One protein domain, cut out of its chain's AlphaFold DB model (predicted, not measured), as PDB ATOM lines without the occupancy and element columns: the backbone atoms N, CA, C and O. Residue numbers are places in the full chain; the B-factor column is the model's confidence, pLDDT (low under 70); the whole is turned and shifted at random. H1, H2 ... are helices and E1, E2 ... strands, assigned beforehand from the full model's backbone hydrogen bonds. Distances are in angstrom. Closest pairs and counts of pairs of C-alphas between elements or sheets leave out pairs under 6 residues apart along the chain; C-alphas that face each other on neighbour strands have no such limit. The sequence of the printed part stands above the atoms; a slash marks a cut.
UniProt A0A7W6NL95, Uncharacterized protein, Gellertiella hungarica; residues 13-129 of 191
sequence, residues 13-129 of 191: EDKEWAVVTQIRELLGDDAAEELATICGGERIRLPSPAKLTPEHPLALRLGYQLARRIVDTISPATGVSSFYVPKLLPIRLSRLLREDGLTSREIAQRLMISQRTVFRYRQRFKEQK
ATOM      1  N   GLU A  13     -75.201 -25.757  81.191       54.97
ATOM      2  CA  GLU A  13     -74.812 -25.138  82.471       54.97
ATOM      3  C   GLU A  13     -73.732 -24.055  82.304       54.97
ATOM      4  O   GLU A  13     -73.743 -23.045  83.010       54.97
ATOM      5  N   ASP A  14     -72.821 -24.219  81.341       63.25
ATOM      6  CA  ASP A  14     -71.738 -23.257  81.100       63.25
ATOM      7  C   ASP A  14     -72.256 -21.963  80.453       63.25
ATOM      8  O   ASP A  14     -71.743 -20.874  80.722       63.25
ATOM      9  N   LYS A  15     -73.340 -22.043  79.667       65.81
ATOM     10  CA  LYS A  15     -74.022 -20.859  79.115       65.81
ATOM     11  C   LYS A  15     -74.649 -19.976  80.194       65.81
ATOM     12  O   LYS A  15     -74.684 -18.758  80.031       65.81
ATOM     13  N   GLU A  16     -75.149 -20.558  81.279       67.12
ATOM     14  CA  GLU A  16     -75.819 -19.808  82.349       67.12
ATOM     15  C   GLU A  16     -74.815 -18.981  83.157       67.12
ATOM     16  O   GLU A  16     -75.003 -17.779  83.362       67.12
ATOM     17  N   TRP A  17     -73.687 -19.595  83.522       72.81
ATOM     18  CA  TRP A  17     -72.579 -18.888  84.164       72.81
ATOM     19  C   TRP A  17     -71.940 -17.844  83.255       72.81
ATOM     20  O   TRP A  17     -71.508 -16.798  83.747       72.81
ATOM     21  N   ALA A  18     -71.917 -18.075  81.942       77.38
ATOM     22  CA  ALA A  18     -71.378 -17.116  80.987       77.38
ATOM     23  C   ALA A  18     -72.145 -15.787  80.983       77.38
ATOM     24  O   ALA A  18     -71.518 -14.730  80.983       77.38
ATOM     25  N   VAL A  19     -73.482 -15.814  81.035       77.56
ATOM     26  CA  VAL A  19     -74.286 -14.576  81.037       77.56
ATOM     27  C   VAL A  19     -74.051 -13.769  82.311       77.56
ATOM     28  O   VAL A  19     -73.880 -12.554  82.261       77.56
ATOM     29  N   VAL A  20     -73.975 -14.438  83.459       78.75
ATOM     30  CA  VAL A  20     -73.706 -13.781  84.747       78.75
ATOM     31  C   VAL A  20     -72.287 -13.233  84.789       78.75
ATOM     32  O   VAL A  20     -72.059 -12.140  85.296       78.75
ATOM     33  N   THR A  21     -71.332 -13.963  84.217       82.44
ATOM     34  CA  THR A  21     -69.951 -13.499  84.080       82.44
ATOM     35  C   THR A  21     -69.885 -12.255  83.195       82.44
ATOM     36  O   THR A  21     -69.267 -11.277  83.596       82.44
ATOM     37  N   GLN A  22     -70.616 -12.223  82.076       83.69
ATOM     38  CA  GLN A  22     -70.722 -11.034  81.223       83.69
ATOM     39  C   GLN A  22     -71.372  -9.850  81.944       83.69
ATOM     40  O   GLN A  22     -70.885  -8.730  81.826       83.69
ATOM     41  N   ILE A  23     -72.436 -10.079  82.724       85.56
ATOM     42  CA  ILE A  23     -73.043  -9.029  83.561       85.56
ATOM     43  C   ILE A  23     -72.000  -8.443  84.500       85.56
ATOM     44  O   ILE A  23     -71.873  -7.226  84.579       85.56
ATOM     45  N   ARG A  24     -71.230  -9.291  85.181       86.44
ATOM     46  CA  ARG A  24     -70.194  -8.839  86.114       86.44
ATOM     47  C   ARG A  24     -69.092  -8.055  85.419       86.44
ATOM     48  O   ARG A  24     -68.721  -6.990  85.893       86.44
ATOM     49  N   GLU A  25     -68.594  -8.561  84.296       86.31
ATOM     50  CA  GLU A  25     -67.519  -7.924  83.530       86.31
ATOM     51  C   GLU A  25     -67.933  -6.566  82.954       86.31
ATOM     52  O   GLU A  25     -67.119  -5.649  82.896       86.31
ATOM     53  N   LEU A  26     -69.196  -6.424  82.541       86.88
ATOM     54  CA  LEU A  26     -69.671  -5.238  81.827       86.88
ATOM     55  C   LEU A  26     -70.390  -4.227  82.731       86.88
ATOM     56  O   LEU A  26     -70.356  -3.030  82.452       86.88
ATOM     57  N   LEU A  27     -71.053  -4.684  83.796       88.62
ATOM     58  CA  LEU A  27     -71.871  -3.850  84.686       88.62
ATOM     59  C   LEU A  27     -71.355  -3.777  86.129       88.62
ATOM     60  O   LEU A  27     -71.826  -2.904  86.863       88.62
ATOM     61  N   GLY A  28     -70.394  -4.624  86.506       90.50
ATOM     62  CA  GLY A  28     -69.816  -4.710  87.848       90.50
ATOM     63  C   GLY A  28     -70.432  -5.810  88.718       90.50
ATOM     64  O   GLY A  28     -71.506  -6.342  88.425       90.50
ATOM     65  N   ASP A  29     -69.742  -6.153  89.811       89.06
ATOM     66  CA  ASP A  29     -70.196  -7.171  90.770       89.06
ATOM     67  C   ASP A  29     -71.515  -6.778  91.458       89.06
ATOM     68  O   ASP A  29     -72.387  -7.632  91.623       89.06
ATOM     69  N   ASP A  30     -71.702  -5.494  91.777       91.12
ATOM     70  CA  ASP A  30     -72.905  -4.999  92.462       91.12
ATOM     71  C   ASP A  30     -74.179  -5.257  91.645       91.12
ATOM     72  O   ASP A  30     -75.166  -5.769  92.170       91.12
ATOM     73  N   ALA A  31     -74.136  -5.005  90.331       91.69
ATOM     74  CA  ALA A  31     -75.266  -5.248  89.434       91.69
ATOM     75  C   ALA A  31     -75.626  -6.742  89.343       91.69
ATOM     76  O   ALA A  31     -76.799  -7.106  89.233       91.69
ATOM     77  N   ALA A  32     -74.622  -7.623  89.388       91.50
ATOM     78  CA  ALA A  32     -74.841  -9.063  89.376       91.50
ATOM     79  C   ALA A  32     -75.416  -9.569  90.706       91.50
ATOM     80  O   ALA A  32     -76.301 -10.427  90.704       91.50
ATOM     81  N   GLU A  33     -74.934  -9.042  91.835       92.75
ATOM     82  CA  GLU A  33     -75.478  -9.355  93.156       92.75
ATOM     83  C   GLU A  33     -76.916  -8.859  93.310       92.75
ATOM     84  O   GLU A  33     -77.757  -9.606  93.809       92.75
ATOM     85  N   GLU A  34     -77.232  -7.653  92.842       93.88
ATOM     86  CA  GLU A  34     -78.589  -7.106  92.868       93.88
ATOM     87  C   GLU A  34     -79.546  -7.962  92.027       93.88
ATOM     88  O   GLU A  34     -80.584  -8.412  92.519       93.88
ATOM     89  N   LEU A  35     -79.141  -8.317  90.801       93.38
ATOM     90  CA  LEU A  35     -79.904  -9.224  89.942       93.38
ATOM     91  C   LEU A  35     -80.166 -10.580  90.616       93.38
ATOM     92  O   LEU A  35     -81.289 -11.083  90.569       93.38
ATOM     93  N   ALA A  36     -79.157 -11.184  91.243       93.44
ATOM     94  CA  ALA A  36     -79.314 -12.475  91.915       93.44
ATOM     95  C   ALA A  36     -80.049 -12.390  93.254       93.44
ATOM     96  O   ALA A  36     -80.624 -13.385  93.692       93.44
ATOM     97  N   THR A  37     -80.049 -11.230  93.903       94.31
ATOM     98  CA  THR A  37     -80.859 -10.990  95.100       94.31
ATOM     99  C   THR A  37     -82.339 -10.967  94.733       94.31
ATOM    100  O   THR A  37     -83.148 -11.573  95.430       94.31
ATOM    101  N   ILE A  38     -82.685 -10.322  93.617       95.50
ATOM    102  CA  ILE A  38     -84.079 -10.119  93.205       95.50
ATOM    103  C   ILE A  38     -84.626 -11.307  92.402       95.50
ATOM    104  O   ILE A  38     -85.799 -11.645  92.520       95.50
ATOM    105  N   CYS A  39     -83.806 -11.941  91.562       94.38
ATOM    106  CA  CYS A  39     -84.249 -12.979  90.622       94.38
ATOM    107  C   CYS A  39     -83.475 -14.299  90.738       94.38
ATOM    108  O   CYS A  39     -83.573 -15.155  89.859       94.38
ATOM    109  N   GLY A  40     -82.668 -14.478  91.784       93.75
ATOM    110  CA  GLY A  40     -81.845 -15.671  91.952       93.75
ATOM    111  C   GLY A  40     -82.672 -16.953  92.012       93.75
ATOM    112  O   GLY A  40     -83.545 -17.114  92.858       93.75
ATOM    113  N   GLY A  41     -82.340 -17.910  91.152       91.56
ATOM    114  CA  GLY A  41     -83.056 -19.174  91.027       91.56
ATOM    115  C   GLY A  41     -84.149 -19.178  89.957       91.56
ATOM    116  O   GLY A  41     -84.758 -20.225  89.741       91.56
ATOM    117  N   GLU A  42     -84.382 -18.051  89.283       93.25
ATOM    118  CA  GLU A  42     -85.394 -17.914  88.240       93.25
ATOM    119  C   GLU A  42     -84.780 -17.840  86.838       93.25
ATOM    120  O   GLU A  42     -83.636 -17.427  86.631       93.25
ATOM    121  N   ARG A  43     -85.582 -18.211  85.837       91.81
ATOM    122  CA  ARG A  43     -85.253 -17.994  84.429       91.81
ATOM    123  C   ARG A  43     -85.842 -16.664  83.975       91.81
ATOM    124  O   ARG A  43     -87.060 -16.523  83.895       91.81
ATOM    125  N   ILE A  44     -84.986 -15.711  83.624       91.19
ATOM    126  CA  ILE A  44     -85.410 -14.407  83.109       91.19
ATOM    127  C   ILE A  44     -85.468 -14.447  81.588       91.19
ATOM    128  O   ILE A  44     -84.574 -14.972  80.923       91.19
ATOM    129  N   ARG A  45     -86.515 -13.838  81.028       91.19
ATOM    130  CA  ARG A  45     -86.644 -13.552  79.599       91.19
ATOM    131  C   ARG A  45     -86.273 -12.089  79.343       91.19
ATOM    132  O   ARG A  45     -86.929 -11.190  79.864       91.19
ATOM    133  N   LEU A  46     -85.233 -11.852  78.547       91.12
ATOM    134  CA  LEU A  46     -84.795 -10.513  78.156       91.12
ATOM    135  C   LEU A  46     -85.578 -10.035  76.929       91.12
ATOM    136  O   LEU A  46     -85.566 -10.711  75.897       91.12
ATOM    137  N   PRO A  47     -86.241  -8.869  76.993       91.44
ATOM    138  CA  PRO A  47     -86.819  -8.260  75.806       91.44
ATOM    139  C   PRO A  47     -85.719  -7.725  74.875       91.44
ATOM    140  O   PRO A  47     -84.549  -7.593  75.250       91.44
ATOM    141  N   SER A  48     -86.099  -7.378  73.643       90.38
ATOM    142  CA  SER A  48     -85.242  -6.528  72.817       90.38
ATOM    143  C   SER A  48     -85.164  -5.120  73.432       90.38
ATOM    144  O   SER A  48     -86.134  -4.684  74.058       90.38
ATOM    145  N   PRO A  49     -84.068  -4.364  73.223       91.31
ATOM    146  CA  PRO A  49     -83.915  -3.019  73.790       91.31
ATOM    147  C   PRO A  49     -85.072  -2.060  73.475       91.31
ATOM    148  O   PRO A  49     -85.444  -1.237  74.308       91.31
ATOM    149  N   ALA A  50     -85.677  -2.188  72.291       91.12
ATOM    150  CA  ALA A  50     -86.825  -1.381  71.872       91.12
ATOM    151  C   ALA A  50     -88.139  -1.744  72.590       91.12
ATOM    152  O   ALA A  50     -89.051  -0.930  72.632       91.12
ATOM    153  N   LYS A  51     -88.251  -2.959  73.141       92.75
ATOM    154  CA  LYS A  51     -89.458  -3.457  73.822       92.75
ATOM    155  C   LYS A  51     -89.392  -3.326  75.346       92.75
ATOM    156  O   LYS A  51     -90.340  -3.715  76.023       92.75
ATOM    157  N   LEU A  52     -88.287  -2.822  75.900       94.88
ATOM    158  CA  LEU A  52     -88.171  -2.604  77.338       94.88
ATOM    159  C   LEU A  52     -88.819  -1.268  77.730       94.88
ATOM    160  O   LEU A  52     -88.243  -0.200  77.513       94.88
ATOM    161  N   THR A  53     -89.990  -1.348  78.356       96.88
ATOM    162  CA  THR A  53     -90.701  -0.217  78.969       96.88
ATOM    163  C   THR A  53     -90.543  -0.233  80.499       96.88
ATOM    164  O   THR A  53     -90.171  -1.270  81.056       96.88
ATOM    165  N   PRO A  54     -90.821   0.882  81.205       97.94
ATOM    166  CA  PRO A  54     -90.832   0.918  82.674       97.94
ATOM    167  C   PRO A  54     -91.800  -0.085  83.321       97.94
ATOM    168  O   PRO A  54     -91.534  -0.586  84.407       97.94
ATOM    169  N   GLU A  55     -92.883  -0.422  82.623       97.56
ATOM    170  CA  GLU A  55     -93.922  -1.363  83.068       97.56
ATOM    171  C   GLU A  55     -93.561  -2.833  82.805       97.56
ATOM    172  O   GLU A  55     -94.271  -3.746  83.226       97.56
ATOM    173  N   HIS A  56     -92.461  -3.097  82.096       95.31
ATOM    174  CA  HIS A  56     -92.045  -4.463  81.803       95.31
ATOM    175  C   HIS A  56     -91.735  -5.220  83.114       95.31
ATOM    176  O   HIS A  56     -91.045  -4.663  83.971       95.31
ATOM    177  N   PRO A  57     -92.113  -6.507  83.273       94.81
ATOM    178  CA  PRO A  57     -91.911  -7.252  84.526       94.81
ATOM    179  C   PRO A  57     -90.473  -7.220  85.063       94.81
ATOM    180  O   PRO A  57     -90.251  -7.129  86.266       94.81
ATOM    181  N   LEU A  58     -89.484  -7.246  84.165       94.25
ATOM    182  CA  LEU A  58     -88.070  -7.100  84.531       94.25
ATOM    183  C   LEU A  58     -87.739  -5.716  85.118       94.25
ATOM    184  O   LEU A  58     -86.995  -5.631  86.089       94.25
ATOM    185  N   ALA A  59     -88.284  -4.646  84.530       96.19
ATOM    186  CA  ALA A  59     -88.075  -3.274  84.983       96.19
ATOM    187  C   ALA A  59     -88.789  -3.001  86.311       96.19
ATOM    188  O   ALA A  59     -88.227  -2.319  87.161       96.19
ATOM    189  N   LEU A  60     -89.971  -3.585  86.525       96.75
ATOM    190  CA  LEU A  60     -90.682  -3.498  87.802       96.75
ATOM    191  C   LEU A  60     -89.921  -4.186  88.943       96.75
ATOM    192  O   LEU A  60     -89.949  -3.711  90.071       96.75
ATOM    193  N   ARG A  61     -89.227  -5.294  88.652       95.50
ATOM    194  CA  ARG A  61     -88.445  -6.035  89.654       95.50
ATOM    195  C   ARG A  61     -87.099  -5.383  89.969       95.50
ATOM    196  O   ARG A  61     -86.745  -5.287  91.133       95.50
ATOM    197  N   LEU A  62     -86.349  -4.969  88.945       94.31
ATOM    198  CA  LEU A  62     -84.964  -4.485  89.081       94.31
ATOM    199  C   LEU A  62     -84.833  -2.957  89.108       94.31
ATOM    200  O   LEU A  62     -83.741  -2.432  89.297       94.31
ATOM    201  N   GLY A  63     -85.910  -2.235  88.818       96.88
ATOM    202  CA  GLY A  63     -85.840  -0.836  88.415       96.88
ATOM    203  C   GLY A  63     -85.495  -0.689  86.929       96.88
ATOM    204  O   GLY A  63     -84.692  -1.432  86.351       96.88
ATOM    205  N   TYR A  64     -86.104   0.309  86.280       96.56
ATOM    206  CA  TYR A  64     -85.966   0.520  84.837       96.56
ATOM    207  C   TYR A  64     -84.513   0.746  84.404       96.56
ATOM    208  O   TYR A  64     -84.082   0.184  83.401       96.56
ATOM    209  N   GLN A  65     -83.737   1.522  85.168       95.88
ATOM    210  CA  GLN A  65     -82.354   1.847  84.810       95.88
ATOM    211  C   GLN A  65     -81.446   0.610  84.807       95.88
ATOM    212  O   GLN A  65     -80.702   0.398  83.848       95.88
ATOM    213  N   LEU A  66     -81.533  -0.239  85.836       93.69
ATOM    214  CA  LEU A  66     -80.744  -1.468  85.909       93.69
ATOM    215  C   LEU A  66     -81.181  -2.471  84.838       93.69
ATOM    216  O   LEU A  66     -80.340  -2.992  84.103       93.69
ATOM    217  N   ALA A  67     -82.493  -2.682  84.681       94.94
ATOM    218  CA  ALA A  67     -83.031  -3.542  83.631       94.94
ATOM    219  C   ALA A  67     -82.582  -3.081  82.235       94.94
ATOM    220  O   ALA A  67     -82.201  -3.906  81.402       94.94
ATOM    221  N   ARG A  68     -82.571  -1.765  81.991       95.12
ATOM    222  CA  ARG A  68     -82.122  -1.173  80.730       95.12
ATOM    223  C   ARG A  68     -80.648  -1.438  80.476       95.12
ATOM    224  O   ARG A  68     -80.314  -1.928  79.402       95.12
ATOM    225  N   ARG A  69     -79.791  -1.210  81.474       93.44
ATOM    226  CA  ARG A  69     -78.356  -1.516  81.389       93.44
ATOM    227  C   ARG A  69     -78.112  -2.990  81.060       93.44
ATOM    228  O   ARG A  69     -77.332  -3.281  80.159       93.44
ATOM    229  N   ILE A  70     -78.803  -3.910  81.731       91.12
ATOM    230  CA  ILE A  70     -78.701  -5.360  81.482       91.12
ATOM    231  C   ILE A  70     -79.123  -5.700  80.047       91.12
ATOM    232  O   ILE A  70     -78.389  -6.386  79.333       91.12
ATOM    233  N   VAL A  71     -80.278  -5.197  79.602       92.12
ATOM    234  CA  VAL A  71     -80.801  -5.454  78.252       92.12
ATOM    235  C   VAL A  71     -79.876  -4.878  77.180       92.12
ATOM    236  O   VAL A  71     -79.539  -5.590  76.243       92.12
ATOM    237  N   ASP A  72     -79.407  -3.641  77.319       89.88
ATOM    238  CA  ASP A  72     -78.506  -3.024  76.334       89.88
ATOM    239  C   ASP A  72     -77.153  -3.753  76.235       89.88
ATOM    240  O   ASP A  72     -76.519  -3.751  75.178       89.88
ATOM    241  N   THR A  73     -76.731  -4.396  77.324       87.00
ATOM    242  CA  THR A  73     -75.443  -5.089  77.424       87.00
ATOM    243  C   THR A  73     -75.493  -6.502  76.843       87.00
ATOM    244  O   THR A  73     -74.581  -6.907  76.127       87.00
ATOM    245  N   ILE A  74     -76.550  -7.260  77.147       84.44
ATOM    246  CA  ILE A  74     -76.594  -8.713  76.900       84.44
ATOM    247  C   ILE A  74     -77.566  -9.075  75.781       84.44
ATOM    248  O   ILE A  74     -77.422 -10.133  75.166       84.44
ATOM    249  N   SER A  75     -78.593  -8.253  75.533       80.00
ATOM    250  CA  SER A  75     -79.668  -8.630  74.616       80.00
ATOM    251  C   SER A  75     -79.086  -8.881  73.223       80.00
ATOM    252  O   SER A  75     -78.438  -7.997  72.649       80.00
ATOM    253  N   PRO A  76     -79.249 -10.097  72.672       69.19
ATOM    254  CA  PRO A  76     -78.683 -10.404  71.379       69.19
ATOM    255  C   PRO A  76     -79.381  -9.564  70.313       69.19
ATOM    256  O   PRO A  76     -80.580  -9.292  70.376       69.19
ATOM    257  N   ALA A  77     -78.628  -9.199  69.275       60.56
ATOM    258  CA  ALA A  77     -79.156  -8.431  68.149       60.56
ATOM    259  C   ALA A  77     -80.369  -9.106  67.473       60.56
ATOM    260  O   ALA A  77     -81.160  -8.433  66.820       60.56
ATOM    261  N   THR A  78     -80.519 -10.424  67.639       54.31
ATOM    262  CA  THR A  78     -81.556 -11.262  67.029       54.31
ATOM    263  C   THR A  78     -82.862 -11.359  67.827       54.31
ATOM    264  O   THR A  78     -83.817 -11.941  67.320       54.31
ATOM    265  N   GLY A  79     -82.960 -10.789  69.037       63.34
ATOM    266  CA  GLY A  79     -84.219 -10.715  69.787       63.34
ATOM    267  C   GLY A  79     -84.199 -11.392  71.158       63.34
ATOM    268  O   GLY A  79     -83.223 -11.315  71.892       63.34
ATOM    269  N   VAL A  80     -85.332 -11.981  71.551       59.78
ATOM    270  CA  VAL A  80     -85.581 -12.395  72.938       59.78
ATOM    271  C   VAL A  80     -84.704 -13.580  73.347       59.78
ATOM    272  O   VAL A  80     -84.899 -14.694  72.861       59.78
ATOM    273  N   SER A  81     -83.798 -13.364  74.300       82.00
ATOM    274  CA  SER A  81     -83.049 -14.426  74.976       82.00
ATOM    275  C   SER A  81     -83.674 -14.759  76.328       82.00
ATOM    276  O   SER A  81     -84.369 -13.947  76.939       82.00
ATOM    277  N   SER A  82     -83.458 -15.981  76.808       87.38
ATOM    278  CA  SER A  82     -83.730 -16.325  78.204       87.38
ATOM    279  C   SER A  82     -82.496 -16.957  78.820       87.38
ATOM    280  O   SER A  82     -81.795 -17.709  78.143       87.38
ATOM    281  N   PHE A  83     -82.236 -16.644  80.081       87.12
ATOM    282  CA  PHE A  83     -81.111 -17.192  80.828       87.12
ATOM    283  C   PHE A  83     -81.517 -17.442  82.278       87.12
ATOM    284  O   PHE A  83     -82.454 -16.826  82.792       87.12
ATOM    285  N   TYR A  84     -80.840 -18.391  82.913       88.31
ATOM    286  CA  TYR A  84     -81.030 -18.686  84.324       88.31
ATOM    287  C   TYR A  84     -80.181 -17.741  85.171       88.31
ATOM    288  O   TYR A  84     -78.995 -17.552  84.895       88.31
ATOM    289  N   VAL A  85     -80.784 -17.150  86.200       89.38
ATOM    290  CA  VAL A  85     -80.058 -16.346  87.180       89.38
ATOM    291  C   VAL A  85     -79.657 -17.261  88.335       89.38
ATOM    292  O   VAL A  85     -80.529 -17.805  89.016       89.38
ATOM    293  N   PRO A  86     -78.357 -17.456  88.602       87.38
ATOM    294  CA  PRO A  86     -77.913 -18.254  89.725       87.38
ATOM    295  C   PRO A  86     -78.329 -17.585  91.033       87.38
ATOM    296  O   PRO A  86     -78.486 -16.368  91.129       87.38
ATOM    297  N   LYS A  87     -78.472 -18.399  92.076       91.50
ATOM    298  CA  LYS A  87     -78.702 -17.889  93.429       91.50
ATOM    299  C   LYS A  87     -77.542 -16.982  93.864       91.50
ATOM    300  O   LYS A  87     -76.407 -17.143  93.415       91.50
ATOM    301  N   LEU A  88     -77.820 -16.088  94.809       90.94
ATOM    302  CA  LEU A  88     -76.861 -15.101  95.317       90.94
ATOM    303  C   LEU A  88     -75.557 -15.715  95.858       90.94
ATOM    304  O   LEU A  88     -74.476 -15.164  95.656       90.94
ATOM    305  N   LEU A  89     -75.644 -16.871  96.525       90.06
ATOM    306  CA  LEU A  89     -74.492 -17.521  97.153       90.06
ATOM    307  C   LEU A  89     -73.348 -17.804  96.156       90.06
ATOM    308  O   LEU A  89     -72.229 -17.371  96.430       90.06
ATOM    309  N   PRO A  90     -73.580 -18.479  95.012       88.06
ATOM    310  CA  PRO A  90     -72.561 -18.653  93.983       88.06
ATOM    311  C   PRO A  90     -71.882 -17.352  93.530       88.06
ATOM    312  O   PRO A  90     -70.669 -17.350  93.325       88.06
ATOM    313  N   ILE A  91     -72.627 -16.247  93.415       87.44
ATOM    314  CA  ILE A  91     -72.066 -14.952  93.004       87.44
ATOM    315  C   ILE A  91     -71.131 -14.410  94.085       87.44
ATOM    316  O   ILE A  91     -69.954 -14.179  93.810       87.44
ATOM    317  N   ARG A  92     -71.594 -14.309  95.333       91.56
ATOM    318  CA  ARG A  92     -70.757 -13.826  96.446       91.56
ATOM    319  C   ARG A  92     -69.524 -14.692  96.671       91.56
ATOM    320  O   ARG A  92     -68.426 -14.185  96.885       91.56
ATOM    321  N   LEU A  93     -69.693 -16.008  96.574       92.19
ATOM    322  CA  LEU A  93     -68.598 -16.960  96.703       92.19
ATOM    323  C   LEU A  93     -67.569 -16.785  95.587       92.19
ATOM    324  O   LEU A  93     -66.375 -16.783  95.861       92.19
ATOM    325  N   SER A  94     -68.016 -16.582  94.348       89.50
ATOM    326  CA  SER A  94     -67.121 -16.326  93.218       89.50
ATOM    327  C   SER A  94     -66.345 -15.012  93.340       89.50
ATOM    328  O   SER A  94     -65.211 -14.944  92.878       89.50
ATOM    329  N   ARG A  95     -66.933 -13.981  93.962       91.06
ATOM    330  CA  ARG A  95     -66.263 -12.708  94.257       91.06
ATOM    331  C   ARG A  95     -65.135 -12.920  95.265       91.06
ATOM    332  O   ARG A  95     -63.980 -12.687  94.937       91.06
ATOM    333  N   LEU A  96     -65.453 -13.500  96.424       93.00
ATOM    334  CA  LEU A  96     -64.467 -13.784  97.475       93.00
ATOM    335  C   LEU A  96     -63.386 -14.778  97.035       93.00
ATOM    336  O   LEU A  96     -62.254 -14.696  97.492       93.00
ATOM    337  N   LEU A  97     -63.709 -15.733  96.159       91.75
ATOM    338  CA  LEU A  97     -62.721 -16.677  95.635       91.75
ATOM    339  C   LEU A  97     -61.708 -16.032  94.683       91.75
ATOM    340  O   LEU A  97     -60.663 -16.639  94.471       91.75
ATOM    341  N   ARG A  98     -61.998 -14.862  94.101       89.31
ATOM    342  CA  ARG A  98     -61.057 -14.100  93.261       89.31
ATOM    343  C   ARG A  98     -60.153 -13.177  94.077       89.31
ATOM    344  O   ARG A  98     -59.120 -12.769  93.566       89.31
ATOM    345  N   GLU A  99     -60.535 -12.859  95.311       91.25
ATOM    346  CA  GLU A  99     -59.718 -12.060  96.223       91.25
ATOM    347  C   GLU A  99     -58.507 -12.886  96.695       91.25
ATOM    348  O   GLU A  99     -58.658 -13.975  97.260       91.25
ATOM    349  N   ASP A 100     -57.300 -12.369  96.459       87.25
ATOM    350  CA  ASP A 100     -56.071 -12.974  96.971       87.25
ATOM    351  C   ASP A 100     -56.005 -12.886  98.499       87.25
ATOM    352  O   ASP A 100     -56.520 -11.963  99.133       87.25
ATOM    353  N   GLY A 101     -55.346 -13.866  99.109       88.25
ATOM    354  CA  GLY A 101     -55.091 -13.877 100.546       88.25
ATOM    355  C   GLY A 101     -56.226 -14.451 101.395       88.25
ATOM    356  O   GLY A 101     -55.981 -14.783 102.551       88.25
ATOM    357  N   LEU A 102     -57.424 -14.680 100.851       92.44
ATOM    358  CA  LEU A 102     -58.505 -15.306 101.615       92.44
ATOM    359  C   LEU A 102     -58.377 -16.832 101.673       92.44
ATOM    360  O   LEU A 102     -58.347 -17.542 100.665       92.44
ATOM    361  N   THR A 103     -58.367 -17.363 102.889       92.88
ATOM    362  CA  THR A 103     -58.448 -18.799 103.156       92.88
ATOM    363  C   THR A 103     -59.879 -19.313 102.992       92.88
ATOM    364  O   THR A 103     -60.860 -18.598 103.207       92.88
ATOM    365  N   SER A 104     -60.036 -20.611 102.702       93.56
ATOM    366  CA  SER A 104     -61.364 -21.247 102.645       93.56
ATOM    367  C   SER A 104     -62.161 -21.084 103.944       93.56
ATOM    368  O   SER A 104     -63.390 -21.039 103.908       93.56
ATOM    369  N   ARG A 105     -61.473 -20.989 105.092       93.38
ATOM    370  CA  ARG A 105     -62.085 -20.762 106.406       93.38
ATOM    371  C   ARG A 105     -62.678 -19.361 106.517       93.38
ATOM    372  O   ARG A 105     -63.815 -19.238 106.959       93.38
ATOM    373  N   GLU A 106     -61.945 -18.333 106.105       93.94
ATOM    374  CA  GLU A 106     -62.425 -16.945 106.146       93.94
ATOM    375  C   GLU A 106     -63.614 -16.745 105.205       93.94
ATOM    376  O   GLU A 106     -64.620 -16.159 105.598       93.94
ATOM    377  N   ILE A 107     -63.551 -17.305 103.993       95.25
ATOM    378  CA  ILE A 107     -64.669 -17.265 103.038       95.25
ATOM    379  C   ILE A 107     -65.907 -17.957 103.626       95.25
ATOM    380  O   ILE A 107     -67.013 -17.419 103.561       95.25
ATOM    381  N   ALA A 108     -65.724 -19.133 104.232       95.75
ATOM    382  CA  ALA A 108     -66.798 -19.878 104.882       95.75
ATOM    383  C   ALA A 108     -67.457 -19.072 106.012       95.75
ATOM    384  O   ALA A 108     -68.683 -19.024 106.091       95.75
ATOM    385  N   GLN A 109     -66.654 -18.396 106.841       95.12
ATOM    386  CA  GLN A 109     -67.141 -17.529 107.917       95.12
ATOM    387  C   GLN A 109     -67.904 -16.314 107.378       95.12
ATOM    388  O   GLN A 109     -69.013 -16.055 107.834       95.12
ATOM    389  N   ARG A 110     -67.364 -15.613 106.371       95.06
ATOM    390  CA  ARG A 110     -68.014 -14.432 105.771       95.06
ATOM    391  C   ARG A 110     -69.374 -14.750 105.154       95.06
ATOM    392  O   ARG A 110     -70.270 -13.916 105.194       95.06
ATOM    393  N   LEU A 111     -69.523 -15.939 104.571       94.38
ATOM    394  CA  LEU A 111     -70.757 -16.354 103.899       94.38
ATOM    395  C   LEU A 111     -71.660 -17.255 104.748       94.38
ATOM    396  O   LEU A 111     -72.703 -17.674 104.255       94.38
ATOM    397  N   MET A 112     -71.277 -17.561 105.993       94.31
ATOM    398  CA  MET A 112     -71.990 -18.492 106.880       94.31
ATOM    399  C   MET A 112     -72.282 -19.855 106.222       94.31
ATOM    400  O   MET A 112     -73.373 -20.410 106.337       94.31
ATOM    401  N   ILE A 113     -71.292 -20.411 105.518       95.56
ATOM    402  CA  ILE A 113     -71.378 -21.729 104.869       95.56
ATOM    403  C   ILE A 113     -70.296 -22.675 105.383       95.56
ATOM    404  O   ILE A 113     -69.323 -22.269 106.011       95.56
ATOM    405  N   SER A 114     -70.428 -23.967 105.076       96.31
ATOM    406  CA  SER A 114     -69.381 -24.936 105.406       96.31
ATOM    407  C   SER A 114     -68.112 -24.713 104.572       96.31
ATOM    408  O   SER A 114     -68.178 -24.403 103.378       96.31
ATOM    409  N   GLN A 115     -66.938 -24.977 105.160       96.06
ATOM    410  CA  GLN A 115     -65.671 -24.985 104.411       96.06
ATOM    411  C   GLN A 115     -65.706 -25.994 103.255       96.06
ATOM    412  O   GLN A 115     -65.177 -25.721 102.180       96.06
ATOM    413  N   ARG A 116     -66.389 -27.135 103.436       95.81
ATOM    414  CA  ARG A 116     -66.582 -28.146 102.386       95.81
ATOM    415  C   ARG A 116     -67.274 -27.558 101.156       95.81
ATOM    416  O   ARG A 116     -66.873 -27.863 100.035       95.81
ATOM    417  N   THR A 117     -68.273 -26.696 101.351       94.56
ATOM    418  CA  THR A 117     -68.935 -25.973 100.257       94.56
ATOM    419  C   THR A 117     -67.927 -25.099  99.514       94.56
ATOM    420  O   THR A 117     -67.823 -25.208  98.295       94.56
ATOM    421  N   VAL A 118     -67.125 -24.308 100.231       95.75
ATOM    422  CA  VAL A 118     -66.085 -23.455  99.626       95.75
ATOM    423  C   VAL A 118     -65.094 -24.279  98.800       95.75
ATOM    424  O   VAL A 118     -64.829 -23.939  97.649       95.75
ATOM    425  N   PHE A 119     -64.597 -25.398  99.340       93.62
ATOM    426  CA  PHE A 119     -63.683 -26.295  98.625       93.62
ATOM    427  C   PHE A 119     -64.288 -26.851  97.332       93.62
ATOM    428  O   PHE A 119     -63.612 -26.842  96.304       93.62
ATOM    429  N   ARG A 120     -65.556 -27.289  97.355       93.62
ATOM    430  CA  ARG A 120     -66.246 -27.789  96.152       93.62
ATOM    431  C   ARG A 120     -66.314 -26.732  95.054       93.62
ATOM    432  O   ARG A 120     -66.002 -27.030  93.907       93.62
ATOM    433  N   TYR A 121     -66.689 -25.502  95.399       91.94
ATOM    434  CA  TYR A 121     -66.741 -24.410  94.425       91.94
ATOM    435  C   TYR A 121     -65.353 -24.028  93.917       91.94
ATOM    436  O   TYR A 121     -65.179 -23.835  92.722       91.94
ATOM    437  N   ARG A 122     -64.346 -23.984  94.794       92.19
ATOM    438  CA  ARG A 122     -62.963 -23.699  94.401       92.19
ATOM    439  C   ARG A 122     -62.433 -24.724  93.393       92.19
ATOM    440  O   ARG A 122     -61.774 -24.328  92.439       92.19
ATOM    441  N   GLN A 123     -62.732 -26.013  93.580       90.94
ATOM    442  CA  GLN A 123     -62.371 -27.054  92.610       90.94
ATOM    443  C   GLN A 123     -63.122 -26.889  91.288       90.94
ATOM    444  O   GLN A 123     -62.480 -26.813  90.246       90.94
ATOM    445  N   ARG A 124     -64.447 -26.695  91.329       88.06
ATOM    446  CA  ARG A 124     -65.254 -26.440  90.122       88.06
ATOM    447  C   ARG A 124     -64.721 -25.250  89.314       88.06
ATOM    448  O   ARG A 124     -64.634 -25.312  88.097       88.06
ATOM    449  N   PHE A 125     -64.328 -24.173  89.991       86.69
ATOM    450  CA  PHE A 125     -63.791 -22.978  89.340       86.69
ATOM    451  C   PHE A 125     -62.438 -23.249  88.677       86.69
ATOM    452  O   PHE A 125     -62.209 -22.795  87.559       86.69
ATOM    453  N   LYS A 126     -61.569 -24.035  89.328       87.12
ATOM    454  CA  LYS A 126     -60.307 -24.493  88.733       87.12
ATOM    455  C   LYS A 126     -60.539 -25.367  87.501       87.12
ATOM    456  O   LYS A 126     -59.886 -25.147  86.487       87.12
ATOM    457  N   GLU A 127     -61.479 -26.311  87.568       87.12
ATOM    458  CA  GLU A 127     -61.864 -27.174  86.438       87.12
ATOM    459  C   GLU A 127     -62.374 -26.348  85.248       87.12
ATOM    460  O   GLU A 127     -61.988 -26.588  84.105       87.12
ATOM    461  N   GLN A 128     -63.164 -25.307  85.523       81.19
ATOM    462  CA  GLN A 128     -63.685 -24.369  84.523       81.19
ATOM    463  C   GLN A 128     -62.660 -23.316  84.061       81.19
ATOM    464  O   GLN A 128     -63.004 -22.440  83.270       81.19
ATOM    465  N   LYS A 129     -61.409 -23.376  84.543       84.56
ATOM    466  CA  LYS A 129     -60.353 -22.381  84.273       84.56
ATOM    467  C   LYS A 129     -60.763 -20.942  84.627       84.56
ATOM    468  O   LYS A 129     -60.243 -19.986  84.055       84.56
TER     469      LYS A 129
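What this domain is: This is residues 13 to 129 of the 191 residues of an uncharacterized protein of Gellertiella hungarica (UniProt A0A7W6NL95). This is an elongated, mostly helical body of two lobes: in the larger, H1, H2, H3 and H4 pack crosswise with a small ribbon of two antiparallel strands, E1 and E2; in the smaller, H5, H6 and H7 gather. The lobes join where H5 lies beside H2. The printed part has 117 residues, with seven named helices and two named strands in the order H1 H2 E1 H3 H4 E2 H5 H6 H7. It is compact, with a radius of gyration of the C-alphas of 15.5 A and spans of 46 by 24 by 22 A.

Where its parts are: The strands are E1, residues 43 to 46, 9.8 A, and E2, residues 81 to 84, 10.5 A. H1, residues 13 to 27, 21.6 A, begins at C-alpha 13 (-74.812, -25.138, 82.471). H2 is residues 29 to 39, 15.2 A; H3 57 to 62, 8.8 A; H4 64 to 74, 15.4 A; H5 88 to 98, 16.0 A; H6 104 to 111, 10.7 A. H7, residues 115 to 127, 18.5 A, ends at C-alpha 127 (-61.864, -27.174, 86.438).

How they stand to each other: In the sheet, N 44 and O 83 are 2.9 A apart, within hydrogen-bond range. The closest C-alphas of H1 and E2, Glu 16 and Tyr 84, are 5.7 A apart. H2, the hub, touches H1 (Ala 32 and Arg 24, 5.7 A), H3 (Ile 38 and Arg 61, 7.0 A) and H5 (Ala 36 and Leu 88, 4.9 A), the last at a shallow tilt of 19 degrees, opposite ways. H1 touches H4 (Ile 23 and Ile 70, 7.1 A); H3 and H4 touch only at the corner (Ala 59 and Ala 67, 5.2 A). H5 and H6, a helical hairpin, touch (Leu 96 and Ile 107, 6.6 A). H7 touches H6 with residues 115 to 119 alone (Gln 115 and Ala 108, 5.3 A). In H1 to H7 every O i to N i+4 pair is within hydrogen-bond range.

The domain as a whole: The C-alphas farthest apart, Ala 50 and Arg 105, are 46.7 A apart. The printed part has no cut and no long link. Confidence is low at residues 13 to 16 and 76 to 80.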